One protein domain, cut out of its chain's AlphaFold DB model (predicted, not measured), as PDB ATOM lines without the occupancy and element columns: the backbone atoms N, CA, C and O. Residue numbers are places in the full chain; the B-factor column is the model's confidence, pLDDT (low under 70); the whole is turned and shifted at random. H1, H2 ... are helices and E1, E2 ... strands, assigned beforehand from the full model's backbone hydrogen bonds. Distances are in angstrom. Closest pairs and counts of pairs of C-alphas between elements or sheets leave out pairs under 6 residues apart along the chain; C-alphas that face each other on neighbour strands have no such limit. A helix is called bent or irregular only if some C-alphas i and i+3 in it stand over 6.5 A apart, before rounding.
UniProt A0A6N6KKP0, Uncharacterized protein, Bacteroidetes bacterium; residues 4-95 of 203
ATOM      1  N   CYS A   4     -62.495-122.719  90.794       89.81
ATOM      2  CA  CYS A   4     -63.921-123.009  90.708       89.81
ATOM      3  C   CYS A   4     -64.736-121.974  91.477       89.81
ATOM      4  O   CYS A   4     -64.280-121.425  92.474       89.81
ATOM      5  N   VAL A   5     -65.972-121.752  91.044       89.56
ATOM      6  CA  VAL A   5     -66.955-120.923  91.747       89.56
ATOM      7  C   VAL A   5     -68.249-121.696  91.940       89.56
ATOM      8  O   VAL A   5     -68.577-122.599  91.168       89.56
ATOM      9  N   TRP A   6     -68.988-121.374  92.997       87.69
ATOM     10  CA  TRP A   6     -70.262-122.026  93.282       87.69
ATOM     11  C   TRP A   6     -71.410-121.341  92.533       87.69
ATOM     12  O   TRP A   6     -71.805-120.223  92.871       87.69
ATOM     13  N   LEU A   7     -72.016-122.034  91.565       83.12
ATOM     14  CA  LEU A   7     -73.282-121.595  90.989       83.12
ATOM     15  C   LEU A   7     -74.432-121.943  91.935       83.12
ATOM     16  O   LEU A   7     -74.717-123.113  92.229       83.12
ATOM     17  N   ARG A   8     -75.155-120.905  92.370       79.06
ATOM     18  CA  ARG A   8     -76.480-121.076  92.978       79.06
ATOM     19  C   ARG A   8     -77.416-121.709  91.952       79.06
ATOM     20  O   ARG A   8     -77.298-121.433  90.764       79.06
ATOM     21  N   HIS A   9     -78.357-122.520  92.431       83.06
ATOM     22  CA  HIS A   9     -79.298-123.263  91.596       83.06
ATOM     23  C   HIS A   9     -79.951-122.351  90.538       83.06
ATOM     24  O   HIS A   9     -80.717-121.447  90.884       83.06
ATOM     25  N   CYS A  10     -79.599-122.533  89.264       84.31
ATOM     26  CA  CYS A  10     -80.129-121.731  88.163       84.31
ATOM     27  C   CYS A  10     -80.179-122.515  86.848       84.31
ATOM     28  O   CYS A  10     -79.360-123.406  86.612       84.31
ATOM     29  N   CYS A  11     -81.156-122.178  86.004       89.62
ATOM     30  CA  CYS A  11     -81.256-122.709  84.650       89.62
ATOM     31  C   CYS A  11     -80.155-122.079  83.796       89.62
ATOM     32  O   CYS A  11     -80.143-120.862  83.616       89.62
ATOM     33  N   CYS A  12     -79.213-122.890  83.331       91.00
ATOM     34  CA  CYS A  12     -78.102-122.470  82.492       91.00
ATOM     35  C   CYS A  12     -78.176-123.165  81.136       91.00
ATOM     36  O   CYS A  12     -78.673-124.285  81.015       91.00
ATOM     37  N   THR A  13     -77.589-122.538  80.125       93.75
ATOM     38  CA  THR A  13     -77.423-123.152  78.813       93.75
ATOM     39  C   THR A  13     -76.109-123.927  78.776       93.75
ATOM     40  O   THR A  13     -75.040-123.364  79.015       93.75
ATOM     41  N   LEU A  14     -76.179-125.221  78.474       93.88
ATOM     42  CA  LEU A  14     -75.025-126.057  78.166       93.88
ATOM     43  C   LEU A  14     -74.720-125.955  76.670       93.88
ATOM     44  O   LEU A  14     -75.624-126.042  75.836       93.88
ATOM     45  N   GLY A  15     -73.450-125.805  76.317       94.31
ATOM     46  CA  GLY A  15     -73.043-125.670  74.924       94.31
ATOM     47  C   GLY A  15     -71.569-125.959  74.687       94.31
ATOM     48  O   GLY A  15     -70.857-126.442  75.568       94.31
ATOM     49  N   LYS A  16     -71.115-125.677  73.466       94.06
ATOM     50  CA  LYS A  16     -69.713-125.816  73.047       94.06
ATOM     51  C   LYS A  16     -69.233-124.522  72.409       94.06
ATOM     52  O   LYS A  16     -69.990-123.898  71.673       94.06
ATOM     53  N   LEU A  17     -67.973-124.165  72.629       90.44
ATOM     54  CA  LEU A  17     -67.323-123.120  71.843       90.44
ATOM     55  C   LEU A  17     -66.937-123.671  70.466       90.44
ATOM     56  O   LEU A  17     -66.433-124.790  70.345       90.44
ATOM     57  N   ARG A  18     -67.218-122.896  69.419       90.88
ATOM     58  CA  ARG A  18     -66.800-123.166  68.038       90.88
ATOM     59  C   ARG A  18     -66.234-121.893  67.432       90.88
ATOM     60  O   ARG A  18     -66.749-120.815  67.701       90.88
ATOM     61  N   TYR A  19     -65.229-122.022  66.575       89.50
ATOM     62  CA  TYR A  19     -64.725-120.881  65.819       89.50
ATOM     63  C   TYR A  19     -65.713-120.497  64.715       89.50
ATOM     64  O   TYR A  19     -66.120-121.333  63.903       89.50
ATOM     65  N   GLY A  20     -66.114-119.230  64.712       84.50
ATOM     66  CA  GLY A  20     -66.830-118.599  63.618       84.50
ATOM     67  C   GLY A  20     -65.942-118.433  62.387       84.50
ATOM     68  O   GLY A  20     -64.725-118.620  62.429       84.50
ATOM     69  N   LYS A  21     -66.556-118.047  61.265       83.31
ATOM     70  CA  LYS A  21     -65.835-117.776  60.006       83.31
ATOM     71  C   LYS A  21     -64.832-116.618  60.127       83.31
ATOM     72  O   LYS A  21     -63.925-116.511  59.315       83.31
ATOM     73  N   ASP A  22     -65.011-115.771  61.132       85.94
ATOM     74  CA  ASP A  22     -64.163-114.642  61.513       85.94
ATOM     75  C   ASP A  22     -63.036-115.025  62.493       85.94
ATOM     76  O   ASP A  22     -62.293-114.157  62.946       85.94
ATOM     77  N   GLY A  23     -62.910-116.312  62.845       84.31
ATOM     78  CA  GLY A  23     -61.919-116.808  63.800       84.31
ATOM     79  C   GLY A  23     -62.253-116.518  65.264       84.31
ATOM     80  O   GLY A  23     -61.439-116.816  66.136       84.31
ATOM     81  N   ARG A  24     -63.432-115.960  65.567       85.25
ATOM     82  CA  ARG A  24     -63.866-115.712  66.949       85.25
ATOM     83  C   ARG A  24     -64.550-116.934  67.535       85.25
ATOM     84  O   ARG A  24     -65.256-117.655  66.836       85.25
ATOM     85  N   GLU A  25     -64.372-117.157  68.828       86.94
ATOM     86  CA  GLU A  25     -65.091-118.215  69.533       86.94
ATOM     87  C   GLU A  25     -66.543-117.801  69.770       86.94
ATOM     88  O   GLU A  25     -66.837-116.757  70.351       86.94
ATOM     89  N   ILE A  26     -67.461-118.640  69.302       89.44
ATOM     90  CA  ILE A  26     -68.901-118.456  69.430       89.44
ATOM     91  C   ILE A  26     -69.441-119.610  70.266       89.44
ATOM     92  O   ILE A  26     -69.206-120.787  69.972       89.44
ATOM     93  N   PHE A  27     -70.189-119.271  71.315       90.44
ATOM     94  CA  PHE A  27     -70.899-120.253  72.118       90.44
ATOM     95  C   PHE A  27     -72.095-120.803  71.346       90.44
ATOM     96  O   PHE A  27     -73.019-120.074  70.988       90.44
ATOM     97  N   HIS A  28     -72.068-122.108  71.096       92.75
ATOM     98  CA  HIS A  28     -73.121-122.832  70.411       92.75
ATOM     99  C   HIS A  28     -73.980-123.569  71.452       92.75
ATOM    100  O   HIS A  28     -73.504-124.559  72.028       92.75
ATOM    101  N   PRO A  29     -75.213-123.102  71.723       92.75
ATOM    102  CA  PRO A  29     -76.082-123.715  72.717       92.75
ATOM    103  C   PRO A  29     -76.528-125.105  72.250       92.75
ATOM    104  O   PRO A  29     -76.720-125.335  71.054       92.75
ATOM    105  N   LEU A  30     -76.668-126.037  73.194       92.81
ATOM    106  CA  LEU A  30     -77.113-127.408  72.933       92.81
ATOM    107  C   LEU A  30     -78.393-127.740  73.695       92.81
ATOM    108  O   LEU A  30     -79.346-128.218  73.092       92.81
ATOM    109  N   GLN A  31     -78.415-127.485  75.003       93.31
ATOM    110  CA  GLN A  31     -79.581-127.749  75.845       93.31
ATOM    111  C   GLN A  31     -79.611-126.825  77.059       93.31
ATOM    112  O   GLN A  31     -78.576-126.311  77.489       93.31
ATOM    113  N   GLU A  32     -80.792-126.652  77.637       93.38
ATOM    114  CA  GLU A  32     -80.947-126.024  78.945       93.38
ATOM    115  C   GLU A  32     -80.883-127.073  80.049       93.38
ATOM    116  O   GLU A  32     -81.378-128.191  79.902       93.38
ATOM    117  N   GLN A  33     -80.258-126.713  81.165       91.31
ATOM    118  CA  GLN A  33     -80.193-127.574  82.334       91.31
ATOM    119  C   GLN A  33     -80.122-126.758  83.619       91.31
ATOM    120  O   GLN A  33     -79.507-125.691  83.683       91.31
ATOM    121  N   TRP A  34     -80.716-127.297  84.676       89.81
ATOM    122  CA  TRP A  34     -80.578-126.741  86.013       89.81
ATOM    123  C   TRP A  34     -79.247-127.162  86.614       89.81
ATOM    124  O   TRP A  34     -78.962-128.350  86.755       89.81
ATOM    125  N   ILE A  35     -78.429-126.177  86.976       86.88
ATOM    126  CA  ILE A  35     -77.111-126.411  87.557       86.88
ATOM    127  C   ILE A  35     -77.096-125.875  88.976       86.88
ATOM    128  O   ILE A  35     -77.515-124.747  89.245       86.88
ATOM    129  N   LYS A  36     -76.595-126.704  89.890       88.50
ATOM    130  CA  LYS A  36     -76.293-126.348  91.271       88.50
ATOM    131  C   LYS A  36     -74.969-126.998  91.635       88.50
ATOM    132  O   LYS A  36     -74.867-128.221  91.607       88.50
ATOM    133  N   GLY A  37     -73.982-126.191  92.000       88.75
ATOM    134  CA  GLY A  37     -72.684-126.703  92.417       88.75
ATOM    135  C   GLY A  37     -71.518-125.923  91.841       88.75
ATOM    136  O   GLY A  37     -71.676-124.820  91.320       88.75
ATOM    137  N   PHE A  38     -70.334-126.510  91.961       90.19
ATOM    138  CA  PHE A  38     -69.104-125.912  91.472       90.19
ATOM    139  C   PHE A  38     -69.014-125.976  89.947       90.19
ATOM    140  O   PHE A  38     -69.276-127.012  89.336       90.19
ATOM    141  N   VAL A  39     -68.592-124.867  89.353       90.50
ATOM    142  CA  VAL A  39     -68.184-124.770  87.950       90.50
ATOM    143  C   VAL A  39     -66.812-124.139  87.877       90.50
ATOM    144  O   VAL A  39     -66.407-123.410  88.782       90.50
ATOM    145  N   GLN A  40     -66.093-124.418  86.804       91.50
ATOM    146  CA  GLN A  40     -64.730-123.952  86.650       91.50
ATOM    147  C   GLN A  40     -64.694-122.652  85.842       91.50
ATOM    148  O   GLN A  40     -65.344-122.537  84.803       91.50
ATOM    149  N   LEU A  41     -63.905-121.683  86.303       91.44
ATOM    150  CA  LEU A  41     -63.618-120.464  85.552       91.44
ATOM    151  C   LEU A  41     -62.729-120.750  84.341       91.44
ATOM    152  O   LEU A  41     -61.862-121.628  84.372       91.44
ATOM    153  N   LEU A  42     -62.911-119.955  83.290       90.12
ATOM    154  CA  LEU A  42     -61.982-119.932  82.167       90.12
ATOM    155  C   LEU A  42     -60.608-119.426  82.619       90.12
ATOM    156  O   LEU A  42     -60.482-118.698  83.612       90.12
ATOM    157  N   ALA A  43     -59.560-119.815  81.894       88.25
ATOM    158  CA  ALA A  43     -58.196-119.408  82.219       88.25
ATOM    159  C   ALA A  43     -58.021-117.886  82.088       88.25
ATOM    160  O   ALA A  43     -57.361-117.259  82.919       88.25
ATOM    161  N   GLU A  44     -58.657-117.287  81.081       88.00
ATOM    162  CA  GLU A  44     -58.695-115.846  80.853       88.00
ATOM    163  C   GLU A  44     -59.353-115.124  82.032       88.00
ATOM    164  O   GLU A  44     -58.782-114.169  82.560       88.00
ATOM    165  N   ASP A  45     -60.503-115.618  82.496       90.25
ATOM    166  CA  ASP A  45     -61.232-115.024  83.618       90.25
ATOM    167  C   ASP A  45     -60.456-115.158  84.930       90.25
ATOM    168  O   ASP A  45     -60.359-114.195  85.688       90.25
ATOM    169  N   CYS A  46     -59.821-116.313  85.172       87.31
ATOM    170  CA  CYS A  46     -58.900-116.490  86.296       87.31
ATOM    171  C   CYS A  46     -57.770-115.453  86.252       87.31
ATOM    172  O   CYS A  46     -57.453-114.821  87.260       87.31
ATOM    173  N   ARG A  47     -57.158-115.250  85.080       86.38
ATOM    174  CA  ARG A  47     -56.073-114.277  84.909       86.38
ATOM    175  C   ARG A  47     -56.543-112.853  85.205       86.38
ATOM    176  O   ARG A  47     -55.829-112.114  85.883       86.38
ATOM    177  N   TRP A  48     -57.720-112.469  84.710       86.19
ATOM    178  CA  TRP A  48     -58.319-111.164  84.996       86.19
ATOM    179  C   TRP A  48     -58.638-110.997  86.480       86.19
ATOM    180  O   TRP A  48     -58.291-109.965  87.056       86.19
ATOM    181  N   LEU A  49     -59.198-112.029  87.112       88.25
ATOM    182  CA  LEU A  49     -59.512-112.053  88.538       88.25
ATOM    183  C   LEU A  49     -58.275-111.779  89.397       88.25
ATOM    184  O   LEU A  49     -58.296-110.873  90.225       88.25
ATOM    185  N   PHE A  50     -57.176-112.504  89.174       83.56
ATOM    186  CA  PHE A  50     -55.949-112.311  89.955       83.56
ATOM    187  C   PHE A  50     -55.277-110.962  89.692       83.56
ATOM    188  O   PHE A  50     -54.671-110.392  90.595       83.56
ATOM    189  N   ARG A  51     -55.380-110.433  88.467       85.06
ATOM    190  CA  ARG A  51     -54.743-109.161  88.105       85.06
ATOM    191  C   ARG A  51     -55.515-107.940  88.604       85.06
ATOM    192  O   ARG A  51     -54.894-106.946  88.966       85.06
ATOM    193  N   HIS A  52     -56.844-107.990  88.581       85.38
ATOM    194  CA  HIS A  52     -57.704-106.830  88.845       85.38
ATOM    195  C   HIS A  52     -58.547-106.964  90.116       85.38
ATOM    196  O   HIS A  52     -59.295-106.047  90.450       85.38
ATOM    197  N   GLY A  53     -58.441-108.093  90.819       83.00
ATOM    198  CA  GLY A  53     -59.180-108.380  92.048       83.00
ATOM    199  C   GLY A  53     -60.662-108.682  91.831       83.00
ATOM    200  O   GLY A  53     -61.363-108.947  92.798       83.00
ATOM    201  N   LYS A  54     -61.148-108.638  90.586       88.56
ATOM    202  CA  LYS A  54     -62.520-108.985  90.218       88.56
ATOM    203  C   LYS A  54     -62.635-109.293  88.733       88.56
ATOM    204  O   LYS A  54     -61.913-108.712  87.921       88.56
ATOM    205  N   VAL A  55     -63.571-110.161  88.372       90.69
ATOM    206  CA  VAL A  55     -63.917-110.452  86.976       90.69
ATOM    207  C   VAL A  55     -65.422-110.592  86.830       90.69
ATOM    208  O   VAL A  55     -66.101-111.024  87.757       90.69
ATOM    209  N   ASN A  56     -65.941-110.205  85.670       89.50
ATOM    210  CA  ASN A  56     -67.322-110.468  85.312       89.50
ATOM    211  C   ASN A  56     -67.371-111.672  84.364       89.50
ATOM    212  O   ASN A  56     -67.173-111.518  83.157       89.50
ATOM    213  N   ALA A  57     -67.574-112.864  84.927       88.56
ATOM    214  CA  ALA A  57     -67.581-114.102  84.158       88.56
ATOM    215  C   ALA A  57     -69.003-114.459  83.717       88.56
ATOM    216  O   ALA A  57     -69.940-114.497  84.516       88.56
ATOM    217  N   SER A  58     -69.146-114.779  82.433       88.81
ATOM    218  CA  SER A  58     -70.427-115.168  81.829       88.81
ATOM    219  C   SER A  58     -70.399-116.561  81.198       88.81
ATOM    220  O   SER A  58     -71.413-117.013  80.663       88.81
ATOM    221  N   LEU A  59     -69.257-117.248  81.264       91.31
ATOM    222  CA  LEU A  59     -69.041-118.564  80.685       91.31
ATOM    223  C   LEU A  59     -68.134-119.385  81.607       91.31
ATOM    224  O   LEU A  59     -67.152-118.876  82.134       91.31
ATOM    225  N   PHE A  60     -68.468-120.657  81.798       91.81
ATOM    226  CA  PHE A  60     -67.761-121.545  82.720       91.81
ATOM    227  C   PHE A  60     -67.538-122.916  82.085       91.81
ATOM    228  O   PHE A  60     -68.356-123.366  81.285       91.81
ATOM    229  N   HIS A  61     -66.479-123.619  82.474       91.38
ATOM    230  CA  HIS A  61     -66.313-125.036  82.154       91.38
ATOM    231  C   HIS A  61     -67.168-125.910  83.074       91.38
ATOM    232  O   HIS A  61     -67.310-125.642  84.275       91.38
ATOM    233  N   THR A  62     -67.686-127.013  82.529       88.69
ATOM    234  CA  THR A  62     -68.189-128.098  83.382       88.69
ATOM    235  C   THR A  62     -67.014-128.831  84.040       88.69
ATOM    236  O   THR A  62     -65.951-128.981  83.438       88.69
ATOM    237  N   LEU A  63     -67.204-129.326  85.267       83.69
ATOM    238  CA  LEU A  63     -66.147-130.042  85.997       83.69
ATOM    239  C   LEU A  63     -65.873-131.459  85.485       83.69
ATOM    240  O   LEU A  63     -64.783-131.982  85.713       83.69
ATOM    241  N   ASN A  64     -66.866-132.095  84.862       81.75
ATOM    242  CA  ASN A  64     -66.790-133.497  84.447       81.75
ATOM    243  C   ASN A  64     -66.499-133.637  82.950       81.75
ATOM    244  O   ASN A  64     -65.923-134.635  82.526       81.75
ATOM    245  N   GLU A  65     -66.870-132.639  82.144       84.25
ATOM    246  CA  GLU A  65     -66.763-132.690  80.691       84.25
ATOM    247  C   GLU A  65     -66.191-131.366  80.148       84.25
ATOM    248  O   GLU A  65     -66.936-130.495  79.691       84.25
ATOM    249  N   PRO A  66     -64.858-131.187  80.151       77.06
ATOM    250  CA  PRO A  66     -64.217-129.902  79.842       77.06
ATOM    251  C   PRO A  66     -64.494-129.386  78.419       77.06
ATOM    252  O   PRO A  66     -64.296-128.208  78.137       77.06
ATOM    253  N   LYS A  67     -64.995-130.247  77.522       85.75
ATOM    254  CA  LYS A  67     -65.441-129.886  76.166       85.75
ATOM    255  C   LYS A  67     -66.744-129.082  76.147       85.75
ATOM    256  O   LYS A  67     -67.095-128.544  75.097       85.75
ATOM    257  N   PHE A  68     -67.477-129.057  77.256       90.88
ATOM    258  CA  PHE A  68     -68.732-128.338  77.386       90.88
ATOM    259  C   PHE A  68     -68.591-127.147  78.320       90.88
ATOM    260  O   PHE A  68     -67.840-127.159  79.299       90.88
ATOM    261  N   PHE A  69     -69.384-126.135  78.003       93.38
ATOM    262  CA  PHE A  69     -69.414-124.868  78.695       93.38
ATOM    263  C   PHE A  69     -70.823-124.568  79.178       93.38
ATOM    264  O   PHE A  69     -71.813-124.966  78.561       93.38
ATOM    265  N   ILE A  70     -70.889-123.841  80.280       92.31
ATOM    266  CA  ILE A  70     -72.102-123.410  80.948       92.31
ATOM    267  C   ILE A  70     -72.194-121.901  80.789       92.31
ATOM    268  O   ILE A  70     -71.296-121.176  81.217       92.31
ATOM    269  N   GLN A  71     -73.301-121.437  80.222       91.88
ATOM    270  CA  GLN A  71     -73.634-120.026  80.137       91.88
ATOM    271  C   GLN A  71     -74.870-119.742  81.004       91.88
ATOM    272  O   GLN A  71     -75.954-120.250  80.700       91.88
ATOM    273  N   PRO A  72     -74.750-118.944  82.081       88.31
ATOM    274  CA  PRO A  72     -75.907-118.504  82.851       88.31
ATOM    275  C   PRO A  72     -76.868-117.637  82.011       88.31
ATOM    276  O   PRO A  72     -76.479-117.071  80.975       88.31
ATOM    277  N   PRO A  73     -78.130-117.491  82.453       83.50
ATOM    278  CA  PRO A  73     -79.121-116.688  81.748       83.50
ATOM    279  C   PRO A  73     -78.696-115.217  81.744       83.50
ATOM    280  O   PRO A  73     -78.028-114.771  82.674       83.50
ATOM    281  N   LEU A  74     -79.071-114.465  80.702       75.75
ATOM    282  CA  LEU A  74     -78.639-113.074  80.455       75.75
ATOM    283  C   LEU A  74     -78.754-112.166  81.689       75.75
ATOM    284  O   LEU A  74     -77.808-111.453  82.013       75.75
ATOM    285  N   GLU A  75     -79.860-112.269  82.424       72.12
ATOM    286  CA  GLU A  75     -80.132-111.524  83.665       72.12
ATOM    287  C   GLU A  75     -79.100-111.783  84.778       72.12
ATOM    288  O   GLU A  75     -78.916-110.976  85.684       72.12
ATOM    289  N   LYS A  76     -78.406-112.920  84.699       68.12
ATOM    290  CA  LYS A  76     -77.380-113.397  85.627       68.12
ATOM    291  C   LYS A  76     -75.998-113.489  84.970       68.12
ATOM    292  O   LYS A  76     -75.119-114.108  85.543       68.12
ATOM    293  N   ARG A  77     -75.758-112.901  83.792       65.94
ATOM    294  CA  ARG A  77     -74.424-112.941  83.152       65.94
ATOM    295  C   ARG A  77     -73.410-111.976  83.761       65.94
ATOM    296  O   ARG A  77     -72.246-112.054  83.398       65.94
ATOM    297  N   ASN A  78     -73.846-111.110  84.680       65.50
ATOM    298  CA  ASN A  78     -72.995-110.138  85.358       65.50
ATOM    299  C   ASN A  78     -72.534-110.616  86.739       65.50
ATOM    300  O   ASN A  78     -72.789-109.956  87.748       65.50
ATOM    301  N   TRP A  79     -71.931-111.802  86.810       73.50
ATOM    302  CA  TRP A  79     -71.422-112.313  88.079       73.50
ATOM    303  C   TRP A  79     -70.069-111.695  88.343       73.50
ATOM    304  O   TRP A  79     -69.056-112.109  87.781       73.50
ATOM    305  N   LEU A  80     -70.081-110.680  89.202       84.94
ATOM    306  CA  LEU A  80     -68.860-110.158  89.774       84.94
ATOM    307  C   LEU A  80     -68.295-111.217  90.715       84.94
ATOM    308  O   LEU A  80     -68.893-111.515  91.744       84.94
ATOM    309  N   ILE A  81     -67.179-111.799  90.308       88.38
ATOM    310  CA  ILE A  81     -66.453-112.808  91.064       88.38
ATOM    311  C   ILE A  81     -65.229-112.131  91.655       88.38
ATOM    312  O   ILE A  81     -64.480-111.472  90.928       88.38
ATOM    313  N   GLU A  82     -65.030-112.310  92.954       87.62
ATOM    314  CA  GLU A  82     -63.864-111.849  93.700       87.62
ATOM    315  C   GLU A  82     -62.992-113.049  94.120       87.62
ATOM    316  O   GLU A  82     -63.450-114.194  94.113       87.62
ATOM    317  N   PRO A  83     -61.718-112.842  94.502       84.00
ATOM    318  CA  PRO A  83     -60.843-113.931  94.935       84.00
ATOM    319  C   PRO A  83     -61.409-114.769  96.089       84.00
ATOM    320  O   PRO A  83     -61.089-115.948  96.196       84.00
ATOM    321  N   LEU A  84     -62.266-114.180  96.932       82.81
ATOM    322  CA  LEU A  84     -62.933-114.863  98.044       82.81
ATOM    323  C   LEU A  84     -64.006-115.867  97.592       82.81
ATOM    324  O   LEU A  84     -64.313-116.802  98.331       82.81
ATOM    325  N   ASP A  85     -64.555-115.701  96.388       85.88
ATOM    326  CA  ASP A  85     -65.515-116.641  95.802       85.88
ATOM    327  C   ASP A  85     -64.819-117.858  95.178       85.88
ATOM    328  O   ASP A  85     -65.466-118.867  94.875       85.88
ATOM    329  N   LEU A  86     -63.500-117.763  94.973       88.31
ATOM    330  CA  LEU A  86     -62.705-118.795  94.337       88.31
ATOM    331  C   LEU A  86     -62.460-119.958  95.297       88.31
ATOM    332  O   LEU A  86     -61.924-119.808  96.392       88.31
ATOM    333  N   GLN A  87     -62.809-121.149  94.839       86.06
ATOM    334  CA  GLN A  87     -62.609-122.399  95.552       86.06
ATOM    335  C   GLN A  87     -61.721-123.304  94.709       86.06
ATOM    336  O   GLN A  87     -61.942-123.479  93.510       86.06
ATOM    337  N   ILE A  88     -60.714-123.903  95.338       84.94
ATOM    338  CA  ILE A  88     -59.883-124.927  94.705       84.94
ATOM    339  C   ILE A  88     -60.340-126.262  95.272       84.94
ATOM    340  O   ILE A  88     -60.333-126.474  96.486       84.94
ATOM    341  N   LEU A  89     -60.779-127.163  94.397       82.12
ATOM    342  CA  LEU A  89     -61.268-128.458  94.841       82.12
ATOM    343  C   LEU A  89     -60.099-129.292  95.362       82.12
ATOM    344  O   LEU A  89     -59.010-129.294  94.790       82.12
ATOM    345  N   ARG A  90     -60.345-130.069  96.419       77.69
ATOM    346  CA  ARG A  90     -59.328-130.940  97.026       77.69
ATOM    347  C   ARG A  90     -58.664-131.875  96.009       77.69
ATOM    348  O   ARG A  90     -57.450-132.029  96.045       77.69
ATOM    349  N   LYS A  91     -59.444-132.429  95.073       80.88
ATOM    350  CA  LYS A  91     -58.928-133.264  93.978       80.88
ATOM    351  C   LYS A  91     -57.895-132.523  93.112       80.88
ATOM    352  O   LYS A  91     -56.910-133.123  92.704       80.88
ATOM    353  N   ASP A  92     -58.097-131.226  92.869       80.50
ATOM    354  CA  ASP A  92     -57.231-130.414  92.008       80.50
ATOM    355  C   ASP A  92     -55.946-130.032  92.752       80.50
ATOM    356  O   ASP A  92     -54.876-129.972  92.148       80.50
ATOM    357  N   VAL A  93     -56.040-129.819  94.072       76.81
ATOM    358  CA  VAL A  93     -54.871-129.669  94.954       76.81
ATOM    359  C   VAL A  93     -54.036-130.947  94.938       76.81
ATOM    360  O   VAL A  93     -52.845-130.889  94.658       76.81
ATOM    361  N   GLU A  94     -54.661-132.103  95.168       79.38
ATOM    362  CA  GLU A  94     -53.982-133.403  95.196       79.38
ATOM    363  C   GLU A  94     -53.294-133.724  93.860       79.38
ATOM    364  O   GLU A  94     -52.139-134.148  93.845       79.38
ATOM    365  N   GLN A  95     -53.966-133.471  92.731       80.62
ATOM    366  CA  GLN A  95     -53.381-133.637  91.397       80.62
ATOM    367  C   GLN A  95     -52.198-132.698  91.159       80.62
ATOM    368  O   GLN A  95     -51.164-133.132  90.652       80.62
TER     369      GLN A  95
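Overview. This is residues 4 to 95 of the 203 residues of an uncharacterized protein of Bacteroidetes bacterium (UniProt A0A6N6KKP0). A long two-strand hairpin, E1 and E2, is strongly bent and folds back on itself into a U; E4 and residues 60 to 61 lie inside the bend, and their short pairings link E4 back to the end of E2 as a small, loosely closed ring. Beside this ring, a small pair of strands, E3 and E5, has H1 packed on it through residues 44 to 49, while H2 at the far end of the printed part sticks out. The 92 printed residues hold two named helices and five named strands in the order E1, E2, H1, E3, E4, E5, H2; the class is mixed, helices and strands. The larger sheet runs E2, E1, E4 and the smaller E3, E5, both antiparallel. The whole is compact, with a radius of gyration of the C-alphas of 13.3 A and spans of 36 by 31 by 28 A.

Arrangement. E1, residues 4 to 19, and E2, residues 25 to 41, form an antiparallel hairpin across a tight link. E1 bends by 128 degrees at residue 9 and E2 by 152 degrees at residue 37. N 5 and O 39 are 2.8 A apart and N 18 and O 26 are 3.0 A apart, both within hydrogen-bond range. E4, residues 69 to 71, is the antiparallel neighbour of E1 at an angle of 116 degrees, with N 13 and O 71 at 2.9 A; E2 and E4 are the edge strands. Residues 60 to 61 pair antiparallel with residues 40 to 41 of E2 and with residues 69 to 70 of E4. E3, residues 55 to 57, and E5, residues 79 to 81, are antiparallel neighbours, with N 81 and O 55 at 2.9 A. The closest C-alphas of H1, residues 43 to 52, and E3 are those of Leu 49 and Val 55, 4.9 A apart. H1 is only just not on the larger sheet, with 4 pairs of C-alphas within 10 A. H2, residues 90 to 95, stands free and is apart from E1, E2 and H1, for instance. In H1 and H2 every O i to N i+4 pair is within hydrogen-bond range.

Along the chain. E1 begins at C-alpha 4, (-63.921, -123.009, 90.708), and measures 25.0 A from first to last C-alpha. E2 measures 16.2 A. H1 begins at C-alpha 43, (-58.196, -119.408, 82.219), and measures 14.2 A. E3, E4 and E5 have three residues each. H2 ends at C-alpha 95, (-53.381, -133.637, 91.397).

Size, cuts and confidence. The two C-alphas farthest apart are those of Lys 21 and Glu 94, at 40.3 A. The printed part has no cut. The link E3 to E4, 11 residues, is long. The mean pLDDT of the printed part is 86.3, and residues 76 to 78 are under 70.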